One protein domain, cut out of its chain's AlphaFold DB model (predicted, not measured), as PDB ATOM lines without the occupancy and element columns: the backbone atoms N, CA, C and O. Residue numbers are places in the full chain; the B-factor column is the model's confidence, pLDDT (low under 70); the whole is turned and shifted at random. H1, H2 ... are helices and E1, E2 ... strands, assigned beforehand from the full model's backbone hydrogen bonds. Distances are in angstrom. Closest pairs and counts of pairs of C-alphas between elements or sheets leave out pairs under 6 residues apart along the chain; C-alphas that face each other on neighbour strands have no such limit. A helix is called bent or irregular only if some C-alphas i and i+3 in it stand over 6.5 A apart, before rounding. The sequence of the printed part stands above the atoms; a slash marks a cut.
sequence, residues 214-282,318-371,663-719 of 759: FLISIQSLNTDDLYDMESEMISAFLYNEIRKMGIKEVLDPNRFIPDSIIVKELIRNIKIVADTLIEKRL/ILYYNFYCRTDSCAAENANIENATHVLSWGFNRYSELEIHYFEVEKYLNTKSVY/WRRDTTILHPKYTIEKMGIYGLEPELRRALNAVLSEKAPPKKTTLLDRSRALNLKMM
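Overview. This is residues 214 to 282, 318 to 371 and 663 to 719 of the 759 residues of an uncharacterized protein of Candidatus Marinimicrobia bacterium (UniProt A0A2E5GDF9). A four-stranded sheet stands between helices in three layers, H1 and H5 over one face and H2 over the other, and two arms leave this body: residues 265 to 282, mostly the long strand E2, and the helix H6. The E2 arm makes the longest axis. The printed part has 180 residues, with six named helices and six named strands in the order E1 H1 E2 E3 H2 E4 E5 H3 E6 H4 H5 H6, of mixed class. The main sheet, E1 E4 E5 E6, is mixed; E2 and E3 make a small antiparallel one. The whole is only just loose, close to extended, with a radius of gyration of the C-alphas of 23.3 A and spans of 105 by 43 by 37 A.

Arrangement. Edge strand E1, residues 216 to 221, is parallel to E4, residues 342 to 348; N 219 and O 344 are 3.0 A apart, within hydrogen-bond range. H1, residues 228 to 244, is on the sheet at a height of 10.0 A; the closest C-alphas of E1 and H1 are those of Ile 218 and Ser 235, 6.8 A. E2, residues 260 to 280, is antiparallel to E3, residues 318 to 320, with N 261 and O 319 at 2.9 A. H2, residues 328 to 337, is on the opposite face from H1, at a height of 8.3 A; the closest C-alphas of E1 and H2 are those of Gln 219 and Ala 331, 5.8 A. E4 and E5, residues 354 to 360, form a hairpin, with N 345 and O 357 at 2.9 A. H3, residues 361 to 366, only grazes the sheet and touches H2, the closest C-alphas being those of Ala 332 and Val 361, 5.4 A. Edge strand E6, residues 665 to 669, is antiparallel to E5, with N 356 and O 667 at 2.9 A. H4, residues 672 to 679, only grazes the sheet, and forms a helical hairpin with H5, residues 681 to 696; their closest C-alphas are those of Thr 675 and Gly 683, 5.6 A. H5, on the same face as H1, touches it at a steep tilt of 43 degrees, the closest C-alphas being those of Glu 230 and Ile 681, 6.5 A. H6, residues 707 to 719, is apart from H5. Every O i to N i+4 pair is within hydrogen-bond range in H1, H2, H3, H4 and H6, and 9 of 12 in H5.

Along the chain. E1 begins at C-alpha 216 (-41.580, 125.310, 42.561). E2 is 58.9 A long, H1 24.5 A, H5 22.0 A, E5 20.4 A and E4 20.1 A. H5 is irregular, C-alphas 683 and 686 being 7.2 A apart, and has a kink of 38 degrees near residue 688. H6, 18.4 A long, ends at C-alpha 719 (-40.574, 157.885, 24.058).

Size, cuts and confidence. Without the stretches that stand free, the body spans 49 by 40 by 37 A. Residues 283 to 317 and 372 to 662 are not printed; the C-alphas of 282 and 318 are 59.0 A apart, those of 371 and 663 13.7 A. The link from H1 to E2 is long, with 15 residues. The mean pLDDT of the printed part is 80.7, with residue 258 and residues 262 to 268, 272 to 282 and 698 to 719 under 70.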
ATOM      1  N   PHE A 214     -49.173 122.479  43.017       84.50
ATOM      2  CA  PHE A 214     -48.193 123.357  42.400       84.50
ATOM      3  C   PHE A 214     -47.190 123.816  43.465       84.50
ATOM      4  O   PHE A 214     -47.595 124.429  44.447       84.50
ATOM      5  N   LEU A 215     -45.908 123.495  43.286       89.94
ATOM      6  CA  LEU A 215     -44.807 123.942  44.138       89.94
ATOM      7  C   LEU A 215     -43.523 123.969  43.305       89.94
ATOM      8  O   LEU A 215     -43.183 122.963  42.680       89.94
ATOM      9  N   ILE A 216     -42.844 125.116  43.280       93.19
ATOM     10  CA  ILE A 216     -41.580 125.310  42.561       93.19
ATOM     11  C   ILE A 216     -40.408 125.132  43.527       93.19
ATOM     12  O   ILE A 216     -40.344 125.812  44.551       93.19
ATOM     13  N   SER A 217     -39.459 124.278  43.156       94.00
ATOM     14  CA  SER A 217     -38.122 124.234  43.749       94.00
ATOM     15  C   SER A 217     -37.117 124.946  42.840       94.00
ATOM     16  O   SER A 217     -37.161 124.779  41.618       94.00
ATOM     17  N   ILE A 218     -36.242 125.772  43.420       95.31
ATOM     18  CA  ILE A 218     -35.144 126.439  42.706       95.31
ATOM     19  C   ILE A 218     -33.881 125.621  42.948       95.31
ATOM     20  O   ILE A 218     -33.526 125.388  44.099       95.31
ATOM     21  N   GLN A 219     -33.217 125.193  41.877       94.62
ATOM     22  CA  GLN A 219     -32.054 124.306  41.951       94.62
ATOM     23  C   GLN A 219     -30.886 124.909  41.165       94.62
ATOM     24  O   GLN A 219     -31.027 125.221  39.982       94.62
ATOM     25  N   SER A 220     -29.735 125.084  41.802       93.50
ATOM     26  CA  SER A 220     -28.512 125.510  41.121       93.50
ATOM     27  C   SER A 220     -27.820 124.320  40.446       93.50
ATOM     28  O   SER A 220     -27.891 123.182  40.912       93.50
ATOM     29  N   LEU A 221     -27.164 124.581  39.316       93.38
ATOM     30  CA  LEU A 221     -26.421 123.611  38.520       93.38
ATOM     31  C   LEU A 221     -25.031 124.166  38.189       93.38
ATOM     32  O   LEU A 221     -24.916 125.325  37.800       93.38
ATOM     33  N   ASN A 222     -23.990 123.329  38.256       89.69
ATOM     34  CA  ASN A 222     -22.628 123.671  37.800       89.69
ATOM     35  C   ASN A 222     -22.146 125.060  38.281       89.69
ATOM     36  O   ASN A 222     -21.767 125.912  37.476       89.69
ATOM     37  N   THR A 223     -22.191 125.305  39.590       84.31
ATOM     38  CA  THR A 223     -21.805 126.590  40.195       84.31
ATOM     39  C   THR A 223     -20.345 126.648  40.636       84.31
ATOM     40  O   THR A 223     -19.974 127.602  41.298       84.31
ATOM     41  N   ASP A 224     -19.507 125.679  40.246       81.69
ATOM     42  CA  ASP A 224     -18.097 125.596  40.677       81.69
ATOM     43  C   ASP A 224     -17.259 126.833  40.298       81.69
ATOM     44  O   ASP A 224     -16.247 127.118  40.930       81.69
ATOM     45  N   ASP A 225     -17.667 127.548  39.244       74.62
ATOM     46  CA  ASP A 225     -17.014 128.774  38.769       74.62
ATOM     47  C   ASP A 225     -17.493 130.040  39.517       74.62
ATOM     48  O   ASP A 225     -17.056 131.145  39.191       74.62
ATOM     49  N   LEU A 226     -18.418 129.900  40.473       82.94
ATOM     50  CA  LEU A 226     -18.911 130.968  41.340       82.94
ATOM     51  C   LEU A 226     -18.483 130.724  42.784       82.94
ATOM     52  O   LEU A 226     -18.321 129.587  43.221       82.94
ATOM     53  N   TYR A 227     -18.388 131.803  43.556       82.94
ATOM     54  CA  TYR A 227     -18.307 131.684  45.010       82.94
ATOM     55  C   TYR A 227     -19.668 131.256  45.575       82.94
ATOM     56  O   TYR A 227     -20.707 131.654  45.041       82.94
ATOM     57  N   ASP A 228     -19.679 130.501  46.677       76.00
ATOM     58  CA  ASP A 228     -20.918 129.992  47.294       76.00
ATOM     59  C   ASP A 228     -21.946 131.117  47.506       76.00
ATOM     60  O   ASP A 228     -23.082 131.026  47.032       76.00
ATOM     61  N   MET A 229     -21.491 132.252  48.045       71.81
ATOM     62  CA  MET A 229     -22.307 133.451  48.260       71.81
ATOM     63  C   MET A 229     -22.908 134.018  46.959       71.81
ATOM     64  O   MET A 229     -24.056 134.461  46.937       71.81
ATOM     65  N   GLU A 230     -22.176 133.998  45.841       82.25
ATOM     66  CA  GLU A 230     -22.704 134.456  44.547       82.25
ATOM     67  C   GLU A 230     -23.806 133.525  44.028       82.25
ATOM     68  O   GLU A 230     -24.785 133.983  43.425       82.25
ATOM     69  N   SER A 231     -23.671 132.223  44.281       86.50
ATOM     70  CA  SER A 231     -24.677 131.237  43.895       86.50
ATOM     71  C   SER A 231     -25.969 131.379  44.710       86.50
ATOM     72  O   SER A 231     -27.076 131.369  44.154       86.50
ATOM     73  N   GLU A 232     -25.846 131.630  46.012       80.81
ATOM     74  CA  GLU A 232     -26.966 131.910  46.909       80.81
ATOM     75  C   GLU A 232     -27.677 133.205  46.508       80.81
ATOM     76  O   GLU A 232     -28.907 133.257  46.462       80.81
ATOM     77  N   MET A 233     -26.927 134.236  46.105       80.69
ATOM     78  CA  MET A 233     -27.493 135.500  45.628       80.69
ATOM     79  C   MET A 233     -28.346 135.345  44.373       80.69
ATOM     80  O   MET A 233     -29.424 135.946  44.296       80.69
ATOM     81  N   ILE A 234     -27.900 134.559  43.386       89.56
ATOM     82  CA  ILE A 234     -28.709 134.296  42.188       89.56
ATOM     83  C   ILE A 234     -29.998 133.572  42.589       89.56
ATOM     84  O   ILE A 234     -31.086 133.988  42.181       89.56
ATOM     85  N   SER A 235     -29.901 132.537  43.424       90.38
ATOM     86  CA  SER A 235     -31.063 131.764  43.880       90.38
ATOM     87  C   SER A 235     -32.059 132.631  44.660       90.38
ATOM     88  O   SER A 235     -33.257 132.633  44.354       90.38
ATOM     89  N   ALA A 236     -31.576 133.449  45.597       84.88
ATOM     90  CA  ALA A 236     -32.386 134.390  46.363       84.88
ATOM     91  C   ALA A 236     -33.027 135.468  45.472       84.88
ATOM     92  O   ALA A 236     -34.191 135.839  45.667       84.88
ATOM     93  N   PHE A 237     -32.309 135.965  44.457       89.31
ATOM     94  CA  PHE A 237     -32.869 136.895  43.477       89.31
ATOM     95  C   PHE A 237     -34.024 136.254  42.701       89.31
ATOM     96  O   PHE A 237     -35.102 136.851  42.606       89.31
ATOM     97  N   LEU A 238     -33.833 135.035  42.188       93.19
ATOM     98  CA  LEU A 238     -34.869 134.291  41.470       93.19
ATOM     99  C   LEU A 238     -36.099 134.066  42.355       93.19
ATOM    100  O   LEU A 238     -37.211 134.391  41.936       93.19
ATOM    101  N   TYR A 239     -35.909 133.614  43.597       92.31
ATOM    102  CA  TYR A 239     -36.983 133.451  44.581       92.31
ATOM    103  C   TYR A 239     -37.790 134.744  44.773       92.31
ATOM    104  O   TYR A 239     -39.017 134.764  44.623       92.31
ATOM    105  N   ASN A 240     -37.103 135.858  45.031       88.81
ATOM    106  CA  ASN A 240     -37.739 137.152  45.252       88.81
ATOM    107  C   ASN A 240     -38.498 137.654  44.017       88.81
ATOM    108  O   ASN A 240     -39.593 138.209  44.143       88.81
ATOM    109  N   GLU A 241     -37.952 137.470  42.816       90.12
ATOM    110  CA  GLU A 241     -38.627 137.861  41.579       90.12
ATOM    111  C   GLU A 241     -39.862 136.996  41.293       90.12
ATOM    112  O   GLU A 241     -40.909 137.549  40.949       90.12
ATOM    113  N   ILE A 242     -39.811 135.682  41.536       90.88
ATOM    114  CA  ILE A 242     -40.981 134.788  41.433       90.88
ATOM    115  C   ILE A 242     -42.095 135.246  42.384       90.88
ATOM    116  O   ILE A 242     -43.255 135.386  41.980       90.88
ATOM    117  N   ARG A 243     -41.746 135.579  43.632       88.75
ATOM    118  CA  ARG A 243     -42.696 136.107  44.624       88.75
ATOM    119  C   ARG A 243     -43.304 137.441  44.181       88.75
ATOM    120  O   ARG A 243     -44.513 137.637  44.319       88.75
ATOM    121  N   LYS A 244     -42.513 138.344  43.586       87.56
ATOM    122  CA  LYS A 244     -43.004 139.614  43.004       87.56
ATOM    123  C   LYS A 244     -43.942 139.400  41.811       87.56
ATOM    124  O   LYS A 244     -44.817 140.237  41.579       87.56
ATOM    125  N   MET A 245     -43.799 138.296  41.076       87.12
ATOM    126  CA  MET A 245     -44.730 137.897  40.010       87.12
ATOM    127  C   MET A 245     -46.077 137.386  40.555       87.12
ATOM    128  O   MET A 245     -47.016 137.206  39.782       87.12
ATOM    129  N   GLY A 246     -46.206 137.214  41.876       84.81
ATOM    130  CA  GLY A 246     -47.436 136.792  42.549       84.81
ATOM    131  C   GLY A 246     -47.551 135.283  42.768       84.81
ATOM    132  O   GLY A 246     -48.590 134.837  43.247       84.81
ATOM    133  N   ILE A 247     -46.507 134.516  42.444       86.94
ATOM    134  CA  ILE A 247     -46.429 133.075  42.702       86.94
ATOM    135  C   ILE A 247     -45.946 132.891  44.138       86.94
ATOM    136  O   ILE A 247     -44.858 133.350  44.482       86.94
ATOM    137  N   LYS A 248     -46.757 132.270  44.998       86.62
ATOM    138  CA  LYS A 248     -46.415 132.100  46.419       86.62
ATOM    139  C   LYS A 248     -45.819 130.731  46.712       86.62
ATOM    140  O   LYS A 248     -45.054 130.605  47.663       86.62
ATOM    141  N   GLU A 249     -46.163 129.754  45.893       89.75
ATOM    142  CA  GLU A 249     -45.831 128.341  45.997       89.75
ATOM    143  C   GLU A 249     -44.434 128.077  45.420       89.75
ATOM    144  O   GLU A 249     -44.255 127.372  44.427       89.75
ATOM    145  N   VAL A 250     -43.432 128.703  46.031       91.62
ATOM    146  CA  VAL A 250     -42.018 128.530  45.708       91.62
ATOM    147  C   VAL A 250     -41.251 128.324  47.009       91.62
ATOM    148  O   VAL A 250     -41.500 129.030  47.990       91.62
ATOM    149  N   LEU A 251     -40.370 127.329  47.029       85.19
ATOM    150  CA  LEU A 251     -39.510 127.050  48.169       85.19
ATOM    151  C   LEU A 251     -38.414 128.110  48.267       85.19
ATOM    152  O   LEU A 251     -37.843 128.518  47.255       85.19
ATOM    153  N   ASP A 252     -38.131 128.548  49.490       84.25
ATOM    154  CA  ASP A 252     -36.977 129.400  49.760       84.25
ATOM    155  C   ASP A 252     -35.696 128.572  49.539       84.25
ATOM    156  O   ASP A 252     -35.554 127.517  50.175       84.25
ATOM    157  N   PRO A 253     -34.806 128.975  48.614       84.06
ATOM    158  CA  PRO A 253     -33.582 128.237  48.331       84.06
ATOM    159  C   PRO A 253     -32.567 128.312  49.477       84.06
ATOM    160  O   PRO A 253     -31.798 127.374  49.635       84.06
ATOM    161  N   ASN A 254     -32.612 129.355  50.316       72.25
ATOM    162  CA  ASN A 254     -31.655 129.555  51.412       72.25
ATOM    163  C   ASN A 254     -32.172 128.980  52.744       72.25
ATOM    164  O   ASN A 254     -31.656 129.275  53.823       72.25
ATOM    165  N   ARG A 255     -33.240 128.175  52.705       77.44
ATOM    166  CA  ARG A 255     -33.710 127.450  53.888       77.44
ATOM    167  C   ARG A 255     -32.741 126.321  54.232       77.44
ATOM    168  O   ARG A 255     -32.075 125.770  53.365       77.44
ATOM    169  N   PHE A 256     -32.776 125.875  55.481       72.25
ATOM    170  CA  PHE A 256     -32.082 124.652  55.870       72.25
ATOM    171  C   PHE A 256     -32.655 123.431  55.128       72.25
ATOM    172  O   PHE A 256     -33.850 123.137  55.243       72.25
ATOM    173  N   ILE A 257     -31.796 122.711  54.406       72.50
ATOM    174  CA  ILE A 257     -32.109 121.447  53.734       72.50
ATOM    175  C   ILE A 257     -31.294 120.348  54.431       72.50
ATOM    176  O   ILE A 257     -30.077 120.482  54.528       72.50
ATOM    177  N   PRO A 258     -31.926 119.286  54.963       67.69
ATOM    178  CA  PRO A 258     -31.193 118.187  55.578       67.69
ATOM    179  C   PRO A 258     -30.480 117.334  54.518       67.69
ATOM    180  O   PRO A 258     -31.036 117.081  53.452       67.69
ATOM    181  N   ASP A 259     -29.302 116.803  54.857       70.44
ATOM    182  CA  ASP A 259     -28.502 115.951  53.956       70.44
ATOM    183  C   ASP A 259     -29.233 114.680  53.500       70.44
ATOM    184  O   ASP A 259     -28.936 114.114  52.447       70.44
ATOM    185  N   SER A 260     -30.185 114.200  54.304       74.50
ATOM    186  CA  SER A 260     -31.006 113.041  53.969       74.50
ATOM    187  C   SER A 260     -32.403 113.120  54.571       74.50
ATOM    188  O   SER A 260     -32.621 113.745  55.615       74.50
ATOM    189  N   ILE A 261     -33.347 112.446  53.915       72.75
ATOM    190  CA  ILE A 261     -34.701 112.225  54.421       72.75
ATOM    191  C   ILE A 261     -35.050 110.738  54.356       72.75
ATOM    192  O   ILE A 261     -34.596 110.012  53.471       72.75
ATOM    193  N   ILE A 262     -35.880 110.287  55.293       69.94
ATOM    194  CA  ILE A 262     -36.444 108.937  55.282       69.94
ATOM    195  C   ILE A 262     -37.801 109.021  54.591       69.94
ATOM    196  O   ILE A 262     -38.707 109.693  55.084       69.94
ATOM    197  N   VAL A 263     -37.933 108.346  53.451       67.31
ATOM    198  CA  VAL A 263     -39.193 108.236  52.713       67.31
ATOM    199  C   VAL A 263     -39.756 106.838  52.905       67.31
ATOM    200  O   VAL A 263     -39.038 105.845  52.829       67.31
ATOM    201  N   LYS A 264     -41.059 106.770  53.161       66.31
ATOM    202  CA  LYS A 264     -41.817 105.525  53.245       66.31
ATOM    203  C   LYS A 264     -42.505 105.294  51.905       66.31
ATOM    204  O   LYS A 264     -43.412 106.043  51.551       66.31
ATOM    205  N   GLU A 265     -42.069 104.287  51.159       62.16
ATOM    206  CA  GLU A 265     -42.687 103.898  49.890       62.16
ATOM    207  C   GLU A 265     -43.534 102.639  50.062       62.16
ATOM    208  O   GLU A 265     -43.146 101.691  50.747       62.16
ATOM    209  N   LEU A 266     -44.700 102.622  49.418       67.00
ATOM    210  CA  LEU A 266     -45.557 101.447  49.359       67.00
ATOM    211  C   LEU A 266     -45.101 100.568  48.186       67.00
ATOM    212  O   LEU A 266     -45.331 100.905  47.025       67.00
ATOM    213  N   ILE A 267     -44.447  99.446  48.480       69.94
ATOM    214  CA  ILE A 267     -44.005  98.486  47.468       69.94
ATOM    215  C   ILE A 267     -45.001  97.333  47.414       69.94
ATOM    216  O   ILE A 267     -45.223  96.640  48.409       69.94
ATOM    217  N   ARG A 268     -45.578  97.104  46.232       68.69
ATOM    218  CA  ARG A 268     -46.454  95.957  45.991       68.69
ATOM    219  C   ARG A 268     -45.617  94.725  45.683       68.69
ATOM    220  O   ARG A 268     -44.943  94.663  44.655       68.69
ATOM    221  N   ASN A 269     -45.676  93.744  46.572       73.00
ATOM    222  CA  ASN A 269     -44.945  92.495  46.449       73.00
ATOM    223  C   ASN A 269     -45.880  91.353  46.060       73.00
ATOM    224  O   ASN A 269     -47.044  91.298  46.456       73.00
ATOM    225  N   ILE A 270     -45.333  90.410  45.293       72.44
ATOM    226  CA  ILE A 270     -46.038  89.209  44.859       72.44
ATOM    227  C   ILE A 270     -45.404  88.011  45.557       72.44
ATOM    228  O   ILE A 270     -44.217  87.730  45.371       72.44
ATOM    229  N   LYS A 271     -46.191  87.279  46.345       70.56
ATOM    230  CA  LYS A 271     -45.767  86.027  46.973       70.56
ATOM    231  C   LYS A 271     -46.600  84.875  46.441       70.56
ATOM    232  O   LYS A 271     -47.820  84.872  46.556       70.56
ATOM    233  N   ILE A 272     -45.925  83.869  45.895       64.69
ATOM    234  CA  ILE A 272     -46.573  82.627  45.473       64.69
ATOM    235  C   ILE A 272     -46.754  81.755  46.716       64.69
ATOM    236  O   ILE A 272     -45.778  81.401  47.381       64.69
ATOM    237  N   VAL A 273     -48.000  81.432  47.044       67.69
ATOM    238  CA  VAL A 273     -48.368  80.596  48.188       67.69
ATOM    239  C   VAL A 273     -48.982  79.306  47.654       67.69
ATOM    240  O   VAL A 273     -49.841  79.332  46.781       67.69
ATOM    241  N   ALA A 274     -48.520  78.157  48.147       54.31
ATOM    242  CA  ALA A 274     -49.146  76.879  47.829       54.31
ATOM    243  C   ALA A 274     -50.346  76.673  48.756       54.31
ATOM    244  O   ALA A 274     -50.169  76.610  49.974       54.31
ATOM    245  N   ASP A 275     -51.537  76.551  48.181       54.16
ATOM    246  CA  ASP A 275     -52.746  76.177  48.905       54.16
ATOM    247  C   ASP A 275     -53.054  74.693  48.667       54.16
ATOM    248  O   ASP A 275     -52.798  74.154  47.586       54.16
ATOM    249  N   THR A 276     -53.537  73.990  49.691       55.06
ATOM    250  CA  THR A 276     -53.769  72.538  49.612       55.06
ATOM    251  C   THR A 276     -55.262  72.264  49.617       55.06
ATOM    252  O   THR A 276     -55.910  72.333  50.660       55.06
ATOM    253  N   LEU A 277     -55.810  71.910  48.456       54.38
ATOM    254  CA  LEU A 277     -57.203  71.491  48.343       54.38
ATOM    255  C   LEU A 277     -57.307  69.991  48.640       54.38
ATOM    256  O   LEU A 277     -56.580  69.174  48.068       54.38
ATOM    257  N   ILE A 278     -58.206  69.634  49.558       53.56
ATOM    258  CA  ILE A 278     -58.528  68.246  49.901       53.56
ATOM    259  C   ILE A 278     -59.818  67.879  49.168       53.56
ATOM    260  O   ILE A 278     -60.906  68.271  49.595       53.56
ATOM    261  N   GLU A 279     -59.723  67.108  48.085       53.00
ATOM    262  CA  GLU A 279     -60.908  66.515  47.461       53.00
ATOM    263  C   GLU A 279     -61.227  65.166  48.117       53.00
ATOM    264  O   GLU A 279     -60.438  64.220  48.087       53.00
ATOM    265  N   LYS A 280     -62.420  65.055  48.715       49.81
ATOM    266  CA  LYS A 280     -62.935  63.785  49.238       49.81
ATOM    267  C   LYS A 280     -63.658  63.021  48.129       49.81
ATOM    268  O   LYS A 280     -64.747  63.419  47.716       49.81
ATOM    269  N   ARG A 281     -63.108  61.889  47.680       50.16
ATOM    270  CA  ARG A 281     -63.837  60.940  46.820       50.16
ATOM    271  C   ARG A 281     -64.648  59.955  47.661       50.16
ATOM    272  O   ARG A 281     -64.115  59.295  48.544       50.16
ATOM    273  N   LEU A 282     -65.934  59.810  47.340       47.88
ATOM    274  CA  LEU A 282     -66.773  58.722  47.854       47.88
ATOM    275  C   LEU A 282     -66.538  57.446  47.021       47.88
ATOM    276  O   LEU A 282     -66.566  57.523  45.790       47.88
ATOM    277  N   ILE A 318     -33.774 105.667  52.562       76.69
ATOM    278  CA  ILE A 318     -33.031 106.899  52.846       76.69
ATOM    279  C   ILE A 318     -32.672 107.535  51.506       76.69
ATOM    280  O   ILE A 318     -31.952 106.932  50.709       76.69
ATOM    281  N   LEU A 319     -33.171 108.743  51.264       77.62
ATOM    282  CA  LEU A 319     -32.801 109.551  50.106       77.62
ATOM    283  C   LEU A 319     -31.820 110.632  50.546       77.62
ATOM    284  O   LEU A 319     -32.014 111.256  51.589       77.62
ATOM    285  N   TYR A 320     -30.779 110.849  49.746       79.56
ATOM    286  CA  TYR A 320     -29.750 111.855  49.997       79.56
ATOM    287  C   TYR A 320     -29.961 113.054  49.084       79.56
ATOM    288  O   TYR A 320     -30.166 112.885  47.882       79.56
ATOM    289  N   TYR A 321     -29.892 114.252  49.654       81.44
ATOM    290  CA  TYR A 321     -29.952 115.485  48.885       81.44
ATOM    291  C   TYR A 321     -28.588 115.768  48.246       81.44
ATOM    292  O   TYR A 321     -27.555 115.667  48.910       81.44
ATOM    293  N   ASN A 322     -28.561 116.131  46.962       87.19
ATOM    294  CA  ASN A 322     -27.314 116.462  46.277       87.19
ATOM    295  C   ASN A 322     -27.146 117.980  46.142       87.19
ATOM    296  O   ASN A 322     -27.760 118.603  45.278       87.19
ATOM    297  N   PHE A 323     -26.276 118.568  46.961       81.88
ATOM    298  CA  PHE A 323     -25.984 120.008  46.931       81.88
ATOM    299  C   PHE A 323     -25.150 120.456  45.718       81.88
ATOM    300  O   PHE A 323     -25.117 121.640  45.407       81.88
ATOM    301  N   TYR A 324     -24.523 119.523  44.995       85.69
ATOM    302  CA  TYR A 324     -23.633 119.807  43.864       85.69
ATOM    303  C   TYR A 324     -24.192 119.225  42.561       85.69
ATOM    304  O   TYR A 324     -23.543 118.440  41.857       85.69
ATOM    305  N   CYS A 325     -25.436 119.581  42.235       89.69
ATOM    306  CA  CYS A 325     -26.071 119.109  41.014       89.69
ATOM    307  C   CYS A 325     -25.385 119.650  39.750       89.69
ATOM    308  O   CYS A 325     -25.037 120.822  39.630       89.69
ATOM    309  N   ARG A 326     -25.233 118.770  38.752       90.12
ATOM    310  CA  ARG A 326     -24.647 119.106  37.439       90.12
ATOM    311  C   ARG A 326     -25.615 118.985  36.268       90.12
ATOM    312  O   ARG A 326     -25.306 119.406  35.156       90.12
ATOM    313  N   THR A 327     -26.772 118.366  36.497       90.81
ATOM    314  CA  THR A 327     -27.751 118.042  35.457       90.81
ATOM    315  C   THR A 327     -29.167 118.340  35.926       90.81
ATOM    316  O   THR A 327     -29.467 118.259  37.117       90.81
ATOM    317  N   ASP A 328     -30.059 118.602  34.970       91.62
ATOM    318  CA  ASP A 328     -31.493 118.738  35.242       91.62
ATOM    319  C   ASP A 328     -32.084 117.470  35.890       91.62
ATOM    320  O   ASP A 328     -33.004 117.587  36.693       91.62
ATOM    321  N   SER A 329     -31.547 116.273  35.606       91.44
ATOM    322  CA  SER A 329     -31.970 115.028  36.269       91.44
ATOM    323  C   SER A 329     -31.716 115.071  37.772       91.44
ATOM    324  O   SER A 329     -32.612 114.760  38.548       91.44
ATOM    325  N   CYS A 330     -30.529 115.523  38.180       92.69
ATOM    326  CA  CYS A 330     -30.190 115.702  39.593       92.69
ATOM    327  C   CYS A 330     -31.124 116.721  40.263       92.69
ATOM    328  O   CYS A 330     -31.677 116.458  41.326       92.69
ATOM    329  N   ALA A 331     -31.378 117.853  39.597       94.19
ATOM    330  CA  ALA A 331     -32.320 118.853  40.098       94.19
ATOM    331  C   ALA A 331     -33.759 118.310  40.207       94.19
ATOM    332  O   ALA A 331     -34.472 118.646  41.151       94.19
ATOM    333  N   ALA A 332     -34.191 117.460  39.270       93.00
ATOM    334  CA  ALA A 332     -35.497 116.803  39.311       93.00
ATOM    335  C   ALA A 332     -35.616 115.822  40.487       93.00
ATOM    336  O   ALA A 332     -36.655 115.782  41.143       93.00
ATOM    337  N   GLU A 333     -34.560 115.056  40.771       91.25
ATOM    338  CA  GLU A 333     -34.496 114.136  41.911       91.25
ATOM    339  C   GLU A 333     -34.542 114.894  43.245       91.25
ATOM    340  O   GLU A 333     -35.395 114.589  44.080       91.25
ATOM    341  N   ASN A 334     -33.726 115.943  43.405       91.19
ATOM    342  CA  ASN A 334     -33.769 116.831  44.573       91.19
ATOM    343  C   ASN A 334     -35.163 117.435  44.778       91.19
ATOM    344  O   ASN A 334     -35.712 117.413  45.877       91.19
ATOM    345  N   ALA A 335     -35.786 117.938  43.714       90.69
ATOM    346  CA  ALA A 335     -37.122 118.508  43.810       90.69
ATOM    347  C   ALA A 335     -38.191 117.460  44.162       90.69
ATOM    348  O   ALA A 335     -39.138 117.772  44.883       90.69
ATOM    349  N   ASN A 336     -38.038 116.211  43.706       87.69
ATOM    350  CA  ASN A 336     -38.923 115.116  44.103       87.69
ATOM    351  C   ASN A 336     -38.779 114.784  45.599       87.69
ATOM    352  O   ASN A 336     -39.792 114.571  46.262       87.69
ATOM    353  N   ILE A 337     -37.551 114.802  46.135       84.88
ATOM    354  CA  ILE A 337     -37.254 114.666  47.575       84.88
ATOM    355  C   ILE A 337     -37.962 115.771  48.378       84.88
ATOM    356  O   ILE A 337     -38.529 115.520  49.439       84.88
ATOM    357  N   GLU A 338     -37.999 116.991  47.845       83.56
ATOM    358  CA  GLU A 338     -38.665 118.146  48.458       83.56
ATOM    359  C   GLU A 338     -40.194 118.180  48.257       83.56
ATOM    360  O   GLU A 338     -40.843 119.157  48.640       83.56
ATOM    361  N   ASN A 339     -40.788 117.146  47.645       85.12
ATOM    362  CA  ASN A 339     -42.197 117.113  47.231       85.12
ATOM    363  C   ASN A 339     -42.616 118.296  46.327       85.12
ATOM    364  O   ASN A 339     -43.794 118.659  46.263       85.12
ATOM    365  N   ALA A 340     -41.672 118.892  45.597       88.69
ATOM    366  CA  ALA A 340     -41.952 119.914  44.600       88.69
ATOM    367  C   ALA A 340     -42.448 119.281  43.291       88.69
ATOM    368  O   ALA A 340     -42.013 118.207  42.878       88.69
ATOM    369  N   THR A 341     -43.379 119.956  42.614       90.62
ATOM    370  CA  THR A 341     -43.924 119.484  41.327       90.62
ATOM    371  C   THR A 341     -43.201 120.081  40.131       90.62
ATOM    372  O   THR A 341     -43.210 119.499  39.047       90.62
ATOM    373  N   HIS A 342     -42.569 121.239  40.314       93.31
ATOM    374  CA  HIS A 342     -41.867 121.963  39.267       93.31
ATOM    375  C   HIS A 342     -40.464 122.344  39.725       93.31
ATOM    376  O   HIS A 342     -40.237 122.638  40.899       93.31
ATOM    377  N   VAL A 343     -39.549 122.405  38.767       95.56
ATOM    378  CA  VAL A 343     -38.166 122.833  38.970       95.56
ATOM    379  C   VAL A 343     -37.922 124.087  38.158       95.56
ATOM    380  O   VAL A 343     -38.289 124.141  36.985       95.56
ATOM    381  N   LEU A 344     -37.301 125.079  38.786       96.56
ATOM    382  CA  LEU A 344     -36.576 126.140  38.107       96.56
ATOM    383  C   LEU A 344     -35.085 125.897  38.352       96.56
ATOM    384  O   LEU A 344     -34.569 126.260  39.409       96.56
ATOM    385  N   SER A 345     -34.412 125.259  37.399       95.81
ATOM    386  CA  SER A 345     -32.970 125.058  37.482       95.81
ATOM    387  C   SER A 345     -32.231 126.207  36.806       95.81
ATOM    388  O   SER A 345     -32.730 126.800  35.847       95.81
ATOM    389  N   TRP A 346     -31.051 126.549  37.310       96.19
ATOM    390  CA  TRP A 346     -30.186 127.554  36.697       96.19
ATOM    391  C   TRP A 346     -28.714 127.173  36.861       96.19
ATOM    392  O   TRP A 346     -28.356 126.570  37.866       96.19
ATOM    393  N   GLY A 347     -27.855 127.511  35.900       94.94
ATOM    394  CA  GLY A 347     -26.435 127.165  35.991       94.94
ATOM    395  C   GLY A 347     -25.606 127.516  34.767       94.94
ATOM    396  O   GLY A 347     -26.152 127.898  33.734       94.94
ATOM    397  N   PHE A 348     -24.283 127.374  34.867       92.31
ATOM    398  CA  PHE A 348     -23.397 127.571  33.720       92.31
ATOM    399  C   PHE A 348     -23.276 126.286  32.905       92.31
ATOM    400  O   PHE A 348     -23.042 125.197  33.438       92.31
ATOM    401  N   ASN A 349     -23.419 126.408  31.589       88.81
ATOM    402  CA  ASN A 349     -23.107 125.321  30.675       88.81
ATOM    403  C   ASN A 349     -21.595 125.263  30.389       88.81
ATOM    404  O   ASN A 349     -20.817 126.135  30.780       88.81
ATOM    405  N   ARG A 350     -21.170 124.248  29.630       85.94
ATOM    406  CA  ARG A 350     -19.762 124.045  29.231       85.94
ATOM    407  C   ARG A 350     -19.149 125.173  28.382       85.94
ATOM    408  O   ARG A 350     -17.977 125.092  28.038       85.94
ATOM    409  N   TYR A 351     -19.937 126.166  27.981       86.44
ATOM    410  CA  TYR A 351     -19.523 127.312  27.171       86.44
ATOM    411  C   TYR A 351     -19.542 128.622  27.974       86.44
ATOM    412  O   TYR A 351     -19.501 129.706  27.389       86.44
ATOM    413  N   SER A 352     -19.635 128.534  29.308       90.12
ATOM    414  CA  SER A 352     -19.785 129.678  30.215       90.12
ATOM    415  C   SER A 352     -21.012 130.544  29.906       90.12
ATOM    416  O   SER A 352     -21.014 131.749  30.158       90.12
ATOM    417  N   GLU A 353     -22.059 129.958  29.328       92.38
ATOM    418  CA  GLU A 353     -23.360 130.599  29.145       92.38
ATOM    419  C   GLU A 353     -24.262 130.207  30.325       92.38
ATOM    420  O   GLU A 353     -24.208 129.072  30.799       92.38
ATOM    421  N   LEU A 354     -25.069 131.145  30.820       94.06
ATOM    422  CA  LEU A 354     -25.928 130.925  31.984       94.06
ATOM    423  C   LEU A 354     -27.309 130.480  31.501       94.06
ATOM    424  O   LEU A 354     -28.034 131.250  30.872       94.06
ATOM    425  N   GLU A 355     -27.663 129.235  31.777       93.56
ATOM    426  CA  GLU A 355     -28.922 128.618  31.374       93.56
ATOM    427  C   GLU A 355     -29.925 128.642  32.524       93.56
ATOM    428  O   GLU A 355     -29.563 128.498  33.691       93.56
ATOM    429  N   ILE A 356     -31.200 128.829  32.186       95.50
ATOM    430  CA  ILE A 356     -32.319 128.695  33.118       95.50
ATOM    431  C   ILE A 356     -33.349 127.775  32.483       95.50
ATOM    432  O   ILE A 356     -33.843 128.065  31.390       95.50
ATOM    433  N   HIS A 357     -33.705 126.700  33.181       94.69
ATOM    434  CA  HIS A 357     -34.697 125.734  32.732       94.69
ATOM    435  C   HIS A 357     -35.885 125.678  33.683       94.69
ATOM    436  O   HIS A 357     -35.752 125.788  34.898       94.69
ATOM    437  N   TYR A 358     -37.065 125.454  33.117       94.62
ATOM    438  CA  TYR A 358     -38.280 125.189  33.866       94.62
ATOM    439  C   TYR A 358     -39.015 123.993  33.297       94.62
ATOM    440  O   TYR A 358     -39.288 123.914  32.091       94.62
ATOM    441  N   PHE A 359     -39.356 123.069  34.184       92.81
ATOM    442  CA  PHE A 359     -40.050 121.845  33.829       92.81
ATOM    443  C   PHE A 359     -40.807 121.253  35.018       92.81
ATOM    444  O   PHE A 359     -40.626 121.637  36.173       92.81
ATOM    445  N   GLU A 360     -41.681 120.308  34.699       92.25
ATOM    446  CA  GLU A 360     -42.432 119.501  35.656       92.25
ATOM    447  C   GLU A 360     -41.649 118.222  35.977       92.25
ATOM    448  O   GLU A 360     -41.176 117.541  35.062       92.25
ATOM    449  N   VAL A 361     -41.518 117.901  37.266       91.56
ATOM    450  CA  VAL A 361     -40.663 116.813  37.771       91.56
ATOM    451  C   VAL A 361     -41.098 115.457  37.217       91.56
ATOM    452  O   VAL A 361     -40.302 114.748  36.608       91.56
ATOM    453  N   GLU A 362     -42.380 115.117  37.362       88.00
ATOM    454  CA  GLU A 362     -42.916 113.824  36.920       88.00
ATOM    455  C   GLU A 362     -42.762 113.638  35.407       88.00
ATOM    456  O   GLU A 362     -42.369 112.573  34.925       88.00
ATOM    457  N   LYS A 363     -43.013 114.704  34.644       88.62
ATOM    458  CA  LYS A 363     -42.855 114.683  33.193       88.62
ATOM    459  C   LYS A 363     -41.402 114.479  32.784       88.62
ATOM    460  O   LYS A 363     -41.155 113.721  31.847       88.62
ATOM    461  N   TYR A 364     -40.469 115.135  33.474       89.06
ATOM    462  CA  TYR A 364     -39.039 115.009  33.214       89.06
ATOM    463  C   TYR A 364     -38.545 113.584  33.481       89.06
ATOM    464  O   TYR A 364     -37.924 112.983  32.610       89.06
ATOM    465  N   LEU A 365     -38.877 113.017  34.643       87.31
ATOM    466  CA  LEU A 365     -38.399 111.691  35.051       87.31
ATOM    467  C   LEU A 365     -38.987 110.551  34.199       87.31
ATOM    468  O   LEU A 365     -38.323 109.540  33.978       87.31
ATOM    469  N   ASN A 366     -40.202 110.723  33.668       87.12
ATOM    470  CA  ASN A 366     -40.898 109.680  32.906       87.12
ATOM    471  C   ASN A 366     -40.760 109.802  31.377       87.12
ATOM    472  O   ASN A 366     -41.168 108.891  30.651       87.12
ATOM    473  N   THR A 367     -40.197 110.898  30.855       86.38
ATOM    474  CA  THR A 367     -40.113 111.144  29.404       86.38
ATOM    475  C   THR A 367     -38.670 111.137  28.919       86.38
ATOM    476  O   THR A 367     -37.845 111.921  29.374       86.38
ATOM    477  N   LYS A 368     -38.362 110.306  27.916       82.38
ATOM    478  CA  LYS A 368     -37.041 110.325  27.273       82.38
ATOM    479  C   LYS A 368     -36.868 111.562  26.390       82.38
ATOM    480  O   LYS A 368     -37.749 111.879  25.587       82.38
ATOM    481  N   SER A 369     -35.703 112.196  26.492       80.81
ATOM    482  CA  SER A 369     -35.302 113.313  25.634       80.81
ATOM    483  C   SER A 369     -35.153 112.888  24.172       80.81
ATOM    484  O   SER A 369     -34.722 111.770  23.870       80.81
ATOM    485  N   VAL A 370     -35.467 113.801  23.252       85.38
ATOM    486  CA  VAL A 370     -35.206 113.626  21.819       85.38
ATOM    487  C   VAL A 370     -33.911 114.348  21.480       85.38
ATOM    488  O   VAL A 370     -33.758 115.514  21.816       85.38
ATOM    489  N   TYR A 371     -32.981 113.689  20.796       86.06
ATOM    490  CA  TYR A 371     -31.723 114.322  20.400       86.06
ATOM    491  C   TYR A 371     -31.834 114.917  19.001       86.06
ATOM    492  O   TYR A 371     -32.270 114.245  18.063       86.06
ATOM    493  N   TRP A 663     -41.309 120.016  25.933       79.38
ATOM    494  CA  TRP A 663     -42.103 120.294  27.125       79.38
ATOM    495  C   TRP A 663     -41.339 121.062  28.207       79.38
ATOM    496  O   TRP A 663     -41.967 121.511  29.165       79.38
ATOM    497  N   ARG A 664     -40.018 121.198  28.070       87.88
ATOM    498  CA  ARG A 664     -39.177 122.043  28.915       87.88
ATOM    499  C   ARG A 664     -39.162 123.444  28.319       87.88
ATOM    500  O   ARG A 664     -39.181 123.607  27.101       87.88
ATOM    501  N   ARG A 665     -39.143 124.458  29.180       90.62
ATOM    502  CA  ARG A 665     -38.844 125.831  28.771       90.62
ATOM    503  C   ARG A 665     -37.440 126.168  29.206       90.62
ATOM    504  O   ARG A 665     -37.092 125.921  30.355       90.62
ATOM    505  N   ASP A 666     -36.682 126.763  28.308       90.75
ATOM    506  CA  ASP A 666     -35.308 127.153  28.561       90.75
ATOM    507  C   ASP A 666     -35.013 128.534  27.987       90.75
ATOM    508  O   ASP A 666     -35.703 129.052  27.104       90.75
ATOM    509  N   THR A 667     -34.008 129.169  28.568       93.06
ATOM    510  CA  THR A 667     -33.450 130.418  28.081       93.06
ATOM    511  C   THR A 667     -31.990 130.501  28.495       93.06
ATOM    512  O   THR A 667     -31.602 129.992  29.546       93.06
ATOM    513  N   THR A 668     -31.196 131.170  27.669       92.88
ATOM    514  CA  THR A 668     -29.756 131.296  27.865       92.88
ATOM    515  C   THR A 668     -29.385 132.769  27.914       92.88
ATOM    516  O   THR A 668     -29.778 133.562  27.052       92.88
ATOM    517  N   ILE A 669     -28.612 133.132  28.926       93.19
ATOM    518  CA  ILE A 669     -27.987 134.434  29.089       93.19
ATOM    519  C   ILE A 669     -26.553 134.320  28.567       93.19
ATOM    520  O   ILE A 669     -25.782 133.451  28.976       93.19
ATOM    521  N   LEU A 670     -26.217 135.192  27.618       91.50
ATOM    522  CA  LEU A 670     -24.922 135.201  26.944       91.50
ATOM    523  C   LEU A 670     -23.911 136.020  27.759       91.50
ATOM    524  O   LEU A 670     -24.300 136.980  28.413       91.50
ATOM    525  N   HIS A 671     -22.625 135.655  27.692       89.94
ATOM    526  CA  HIS A 671     -21.509 136.341  28.376       89.94
ATOM    527  C   HIS A 671     -21.740 136.744  29.857       89.94
ATOM    528  O   HIS A 671     -21.333 137.835  30.269       89.94
ATOM    529  N   PRO A 672     -22.321 135.871  30.705       91.94
ATOM    530  CA  PRO A 672     -22.558 136.169  32.120       91.94
ATOM    531  C   PRO A 672     -21.266 136.499  32.886       91.94
ATOM    532  O   PRO A 672     -21.259 137.429  33.689       91.94
ATOM    533  N   LYS A 673     -20.150 135.815  32.594       89.00
ATOM    534  CA  LYS A 673     -18.849 136.065  33.241       89.00
ATOM    535  C   LYS A 673     -18.319 137.478  32.989       89.00
ATOM    536  O   LYS A 673     -17.816 138.113  33.909       89.00
ATOM    537  N   TYR A 674     -18.503 138.017  31.781       89.88
ATOM    538  CA  TYR A 674     -18.155 139.411  31.485       89.88
ATOM    539  C   TYR A 674     -18.969 140.388  32.338       89.88
ATOM    540  O   TYR A 674     -18.426 141.333  32.913       89.88
ATOM    541  N   THR A 675     -20.277 140.146  32.431       89.00
ATOM    542  CA  THR A 675     -21.195 140.948  33.240       89.00
ATOM    543  C   THR A 675     -20.775 140.932  34.712       89.00
ATOM    544  O   THR A 675     -20.690 142.001  35.319       89.00
ATOM    545  N   ILE A 676     -20.430 139.757  35.255       87.00
ATOM    546  CA  ILE A 676     -19.939 139.594  36.631       87.00
ATOM    547  C   ILE A 676     -18.604 140.325  36.829       87.00
ATOM    548  O   ILE A 676     -18.479 141.143  37.734       87.00
ATOM    549  N   GLU A 677     -17.621 140.138  35.947       84.12
ATOM    550  CA  GLU A 677     -16.313 140.797  36.068       84.12
ATOM    551  C   GLU A 677     -16.451 142.335  36.075       84.12
ATOM    552  O   GLU A 677     -15.864 143.050  36.902       84.12
ATOM    553  N   LYS A 678     -17.272 142.882  35.168       82.38
ATOM    554  CA  LYS A 678     -17.449 144.335  35.037       82.38
ATOM    555  C   LYS A 678     -18.349 144.926  36.115       82.38
ATOM    556  O   LYS A 678     -18.010 145.991  36.637       82.38
ATOM    557  N   MET A 679     -19.440 144.264  36.483       75.62
ATOM    558  CA  MET A 679     -20.530 144.860  37.272       75.62
ATOM    559  C   MET A 679     -20.870 144.088  38.557       75.62
ATOM    560  O   MET A 679     -21.754 144.516  39.293       75.62
ATOM    561  N   GLY A 680     -20.155 143.003  38.859       79.62
ATOM    562  CA  GLY A 680     -20.489 142.065  39.929       79.62
ATOM    563  C   GLY A 680     -21.703 141.204  39.580       79.62
ATOM    564  O   GLY A 680     -22.352 141.400  38.547       79.62
ATOM    565  N   ILE A 681     -22.057 140.283  40.475       82.94
ATOM    566  CA  ILE A 681     -23.190 139.361  40.305       82.94
ATOM    567  C   ILE A 681     -24.522 140.082  39.996       82.94
ATOM    568  O   ILE A 681     -25.332 139.613  39.198       82.94
ATOM    569  N   TYR A 682     -24.711 141.302  40.513       76.81
ATOM    570  CA  TYR A 682     -25.905 142.135  40.285       76.81
ATOM    571  C   TYR A 682     -26.050 142.661  38.868       76.81
ATOM    572  O   TYR A 682     -27.157 143.014  38.456       76.81
ATOM    573  N   GLY A 683     -24.959 142.703  38.103       82.62
ATOM    574  CA  GLY A 683     -25.034 143.013  36.683       82.62
ATOM    575  C   GLY A 683     -25.988 142.075  35.937       82.62
ATOM    576  O   GLY A 683     -26.564 142.483  34.929       82.62
ATOM    577  N   LEU A 684     -26.211 140.859  36.458       90.38
ATOM    578  CA  LEU A 684     -27.108 139.863  35.878       90.38
ATOM    579  C   LEU A 684     -28.597 140.109  36.173       90.38
ATOM    580  O   LEU A 684     -29.427 139.571  35.444       90.38
ATOM    581  N   GLU A 685     -28.982 140.923  37.170       88.88
ATOM    582  CA  GLU A 685     -30.397 141.114  37.563       88.88
ATOM    583  C   GLU A 685     -31.332 141.438  36.372       88.88
ATOM    584  O   GLU A 685     -32.407 140.832  36.264       88.88
ATOM    585  N   PRO A 686     -30.984 142.358  35.441       89.88
ATOM    586  CA  PRO A 686     -31.852 142.677  34.307       89.88
ATOM    587  C   PRO A 686     -32.011 141.507  33.331       89.88
ATOM    588  O   PRO A 686     -33.030 141.401  32.642       89.88
ATOM    589  N   GLU A 687     -30.999 140.650  33.226       92.56
ATOM    590  CA  GLU A 687     -30.982 139.497  32.328       92.56
ATOM    591  C   GLU A 687     -31.738 138.328  32.951       92.56
ATOM    592  O   GLU A 687     -32.654 137.807  32.319       92.56
ATOM    593  N   LEU A 688     -31.472 138.034  34.225       94.25
ATOM    594  CA  LEU A 688     -32.203 137.064  35.038       94.25
ATOM    595  C   LEU A 688     -33.699 137.385  35.081       94.25
ATOM    596  O   LEU A 688     -34.530 136.509  34.857       94.25
ATOM    597  N   ARG A 689     -34.081 138.655  35.274       92.94
ATOM    598  CA  ARG A 689     -35.496 139.060  35.246       92.94
ATOM    599  C   ARG A 689     -36.127 138.840  33.869       92.94
ATOM    600  O   ARG A 689     -37.288 138.440  33.788       92.94
ATOM    601  N   ARG A 690     -35.413 139.125  32.773       91.88
ATOM    602  CA  ARG A 690     -35.916 138.857  31.410       91.88
ATOM    603  C   ARG A 690     -36.082 137.357  31.173       91.88
ATOM    604  O   ARG A 690     -37.134 136.953  30.683       91.88
ATOM    605  N   ALA A 691     -35.085 136.572  31.561       93.88
ATOM    606  CA  ALA A 691     -35.069 135.123  31.460       93.88
ATOM    607  C   ALA A 691     -36.229 134.490  32.247       93.88
ATOM    608  O   ALA A 691     -37.040 133.758  31.683       93.88
ATOM    609  N   LEU A 692     -36.402 134.880  33.511       93.31
ATOM    610  CA  LEU A 692     -37.491 134.409  34.363       93.31
ATOM    611  C   LEU A 692     -38.868 134.730  33.768       93.31
ATOM    612  O   LEU A 692     -39.746 133.870  33.721       93.31
ATOM    613  N   ASN A 693     -39.055 135.952  33.259       90.25
ATOM    614  CA  ASN A 693     -40.296 136.322  32.581       90.25
ATOM    615  C   ASN A 693     -40.531 135.485  31.319       90.25
ATOM    616  O   ASN A 693     -41.666 135.091  31.074       90.25
ATOM    617  N   ALA A 694     -39.498 135.198  30.522       89.56
ATOM    618  CA  ALA A 694     -39.639 134.367  29.328       89.56
ATOM    619  C   ALA A 694     -40.129 132.955  29.689       89.56
ATOM    620  O   ALA A 694     -41.070 132.445  29.080       89.56
ATOM    621  N   VAL A 695     -39.555 132.375  30.739       91.19
ATOM    622  CA  VAL A 695     -39.813 130.996  31.155       91.19
ATOM    623  C   VAL A 695     -41.154 130.845  31.906       91.19
ATOM    624  O   VAL A 695     -41.909 129.900  31.649       91.19
ATOM    625  N   LEU A 696     -41.518 131.809  32.765       88.38
ATOM    626  CA  LEU A 696     -42.709 131.754  33.635       88.38
ATOM    627  C   LEU A 696     -43.922 132.585  33.162       88.38
ATOM    628  O   LEU A 696     -44.964 132.562  33.822       88.38
ATOM    629  N   SER A 697     -43.832 133.306  32.038       70.75
ATOM    630  CA  SER A 697     -44.852 134.279  31.576       70.75
ATOM    631  C   SER A 697     -46.304 133.781  31.568       70.75
ATOM    632  O   SER A 697     -47.206 134.551  31.886       70.75
ATOM    633  N   GLU A 698     -46.555 132.516  31.228       65.62
ATOM    634  CA  GLU A 698     -47.918 131.959  31.155       65.62
ATOM    635  C   GLU A 698     -48.500 131.518  32.509       65.62
ATOM    636  O   GLU A 698     -49.699 131.263  32.610       65.62
ATOM    637  N   LYS A 699     -47.664 131.398  33.546       63.34
ATOM    638  CA  LYS A 699     -48.068 130.948  34.889       63.34
ATOM    639  C   LYS A 699     -48.253 132.107  35.867       63.34
ATOM    640  O   LYS A 699     -48.893 131.931  36.901       63.34
ATOM    641  N   ALA A 700     -47.738 133.293  35.542       51.97
ATOM    642  CA  ALA A 700     -47.980 134.487  36.337       51.97
ATOM    643  C   ALA A 700     -49.455 134.922  36.203       51.97
ATOM    644  O   ALA A 700     -49.954 135.048  35.080       51.97
ATOM    645  N   PRO A 701     -50.177 135.185  37.311       46.03
ATOM    646  CA  PRO A 701     -51.529 135.721  37.231       46.03
ATOM    647  C   PRO A 701     -51.519 137.027  36.422       46.03
ATOM    648  O   PRO A 701     -50.601 137.840  36.582       46.03
ATOM    649  N   PRO A 702     -52.519 137.276  35.551       45.09
ATOM    650  CA  PRO A 702     -52.531 138.470  34.721       45.09
ATOM    651  C   PRO A 702     -52.472 139.705  35.618       45.09
ATOM    652  O   PRO A 702     -53.378 139.965  36.416       45.09
ATOM    653  N   LYS A 703     -51.388 140.477  35.491       46.88
ATOM    654  CA  LYS A 703     -51.207 141.721  36.239       46.88
ATOM    655  C   LYS A 703     -52.405 142.619  35.930       46.88
ATOM    656  O   LYS A 703     -52.600 143.015  34.779       46.88
ATOM    657  N   LYS A 704     -53.233 142.937  36.935       42.69
ATOM    658  CA  LYS A 704     -54.309 143.932  36.804       42.69
ATOM    659  C   LYS A 704     -53.663 145.300  36.582       42.69
ATOM    660  O   LYS A 704     -53.413 146.042  37.519       42.69
ATOM    661  N   THR A 705     -53.333 145.612  35.334       49.31
ATOM    662  CA  THR A 705     -52.800 146.920  34.948       49.31
ATOM    663  C   THR A 705     -53.916 147.949  35.061       49.31
ATOM    664  O   THR A 705     -54.961 147.771  34.423       49.31
ATOM    665  N   THR A 706     -53.715 149.019  35.824       59.41
ATOM    666  CA  THR A 706     -54.674 150.131  35.846       59.41
ATOM    667  C   THR A 706     -54.650 150.877  34.503       59.41
ATOM    668  O   THR A 706     -53.691 150.771  33.733       59.41
ATOM    669  N   LEU A 707     -55.701 151.648  34.183       54.28
ATOM    670  CA  LEU A 707     -55.715 152.501  32.978       54.28
ATOM    671  C   LEU A 707     -54.537 153.495  32.963       54.28
ATOM    672  O   LEU A 707     -54.025 153.823  31.893       54.28
ATOM    673  N   LEU A 708     -54.081 153.915  34.147       60.12
ATOM    674  CA  LEU A 708     -52.938 154.805  34.335       60.12
ATOM    675  C   LEU A 708     -51.600 154.108  34.026       60.12
ATOM    676  O   LEU A 708     -50.723 154.691  33.397       60.12
ATOM    677  N   ASP A 709     -51.449 152.837  34.409       62.47
ATOM    678  CA  ASP A 709     -50.243 152.057  34.095       62.47
ATOM    679  C   ASP A 709     -50.139 151.768  32.597       62.47
ATOM    680  O   ASP A 709     -49.050 151.796  32.021       62.47
ATOM    681  N   ARG A 710     -51.284 151.540  31.938       59.03
ATOM    682  CA  ARG A 710     -51.343 151.360  30.481       59.03
ATOM    683  C   ARG A 710     -50.948 152.629  29.739       59.03
ATOM    684  O   ARG A 710     -50.191 152.528  28.779       59.03
ATOM    685  N   SER A 711     -51.406 153.804  30.179       60.75
ATOM    686  CA  SER A 711     -51.030 155.076  29.551       60.75
ATOM    687  C   SER A 711     -49.557 155.421  29.786       60.75
ATOM    688  O   SER A 711     -48.873 155.818  28.844       60.75
ATOM    689  N   ARG A 712     -49.022 155.177  30.993       66.31
ATOM    690  CA  ARG A 712     -47.588 155.334  31.295       66.31
ATOM    691  C   ARG A 712     -46.713 154.407  30.453       66.31
ATOM    692  O   ARG A 712     -45.725 154.861  29.883       66.31
ATOM    693  N   ALA A 713     -47.088 153.135  30.315       64.44
ATOM    694  CA  ALA A 713     -46.360 152.180  29.480       64.44
ATOM    695  C   ALA A 713     -46.398 152.555  27.988       64.44
ATOM    696  O   ALA A 713     -45.398 152.392  27.289       64.44
ATOM    697  N   LEU A 714     -47.529 153.076  27.498       65.75
ATOM    698  CA  LEU A 714     -47.655 153.591  26.131       65.75
ATOM    699  C   LEU A 714     -46.757 154.810  25.911       65.75
ATOM    700  O   LEU A 714     -46.029 154.846  24.925       65.75
ATOM    701  N   ASN A 715     -46.735 155.750  26.860       61.53
ATOM    702  CA  ASN A 715     -45.854 156.915  26.810       61.53
ATOM    703  C   ASN A 715     -44.373 156.521  26.836       61.53
ATOM    704  O   ASN A 715     -43.602 157.040  26.038       61.53
ATOM    705  N   LEU A 716     -43.971 155.566  27.681       67.50
ATOM    706  CA  LEU A 716     -42.594 155.058  27.727       67.50
ATOM    707  C   LEU A 716     -42.188 154.365  26.422       67.50
ATOM    708  O   LEU A 716     -41.101 154.614  25.906       67.50
ATOM    709  N   LYS A 717     -43.067 153.533  25.849       66.94
ATOM    710  CA  LYS A 717     -42.829 152.897  24.543       66.94
ATOM    711  C   LYS A 717     -42.739 153.924  23.417       66.94
ATOM    712  O   LYS A 717     -41.886 153.790  22.547       66.94
ATOM    713  N   MET A 718     -43.587 154.951  23.449       61.19
ATOM    714  CA  MET A 718     -43.572 156.036  22.473       61.19
ATOM    715  C   MET A 718     -42.288 156.867  22.592       61.19
ATOM    716  O   MET A 718     -41.642 157.115  21.581       61.19
ATOM    717  N   MET A 719     -41.851 157.203  23.810       59.91
ATOM    718  CA  MET A 719     -40.574 157.885  24.058       59.91
ATOM    719  C   MET A 719     -39.375 157.060  23.581       59.91
ATOM    720  O   MET A 719     -38.521 157.585  22.872       59.91
TER     721      MET A 719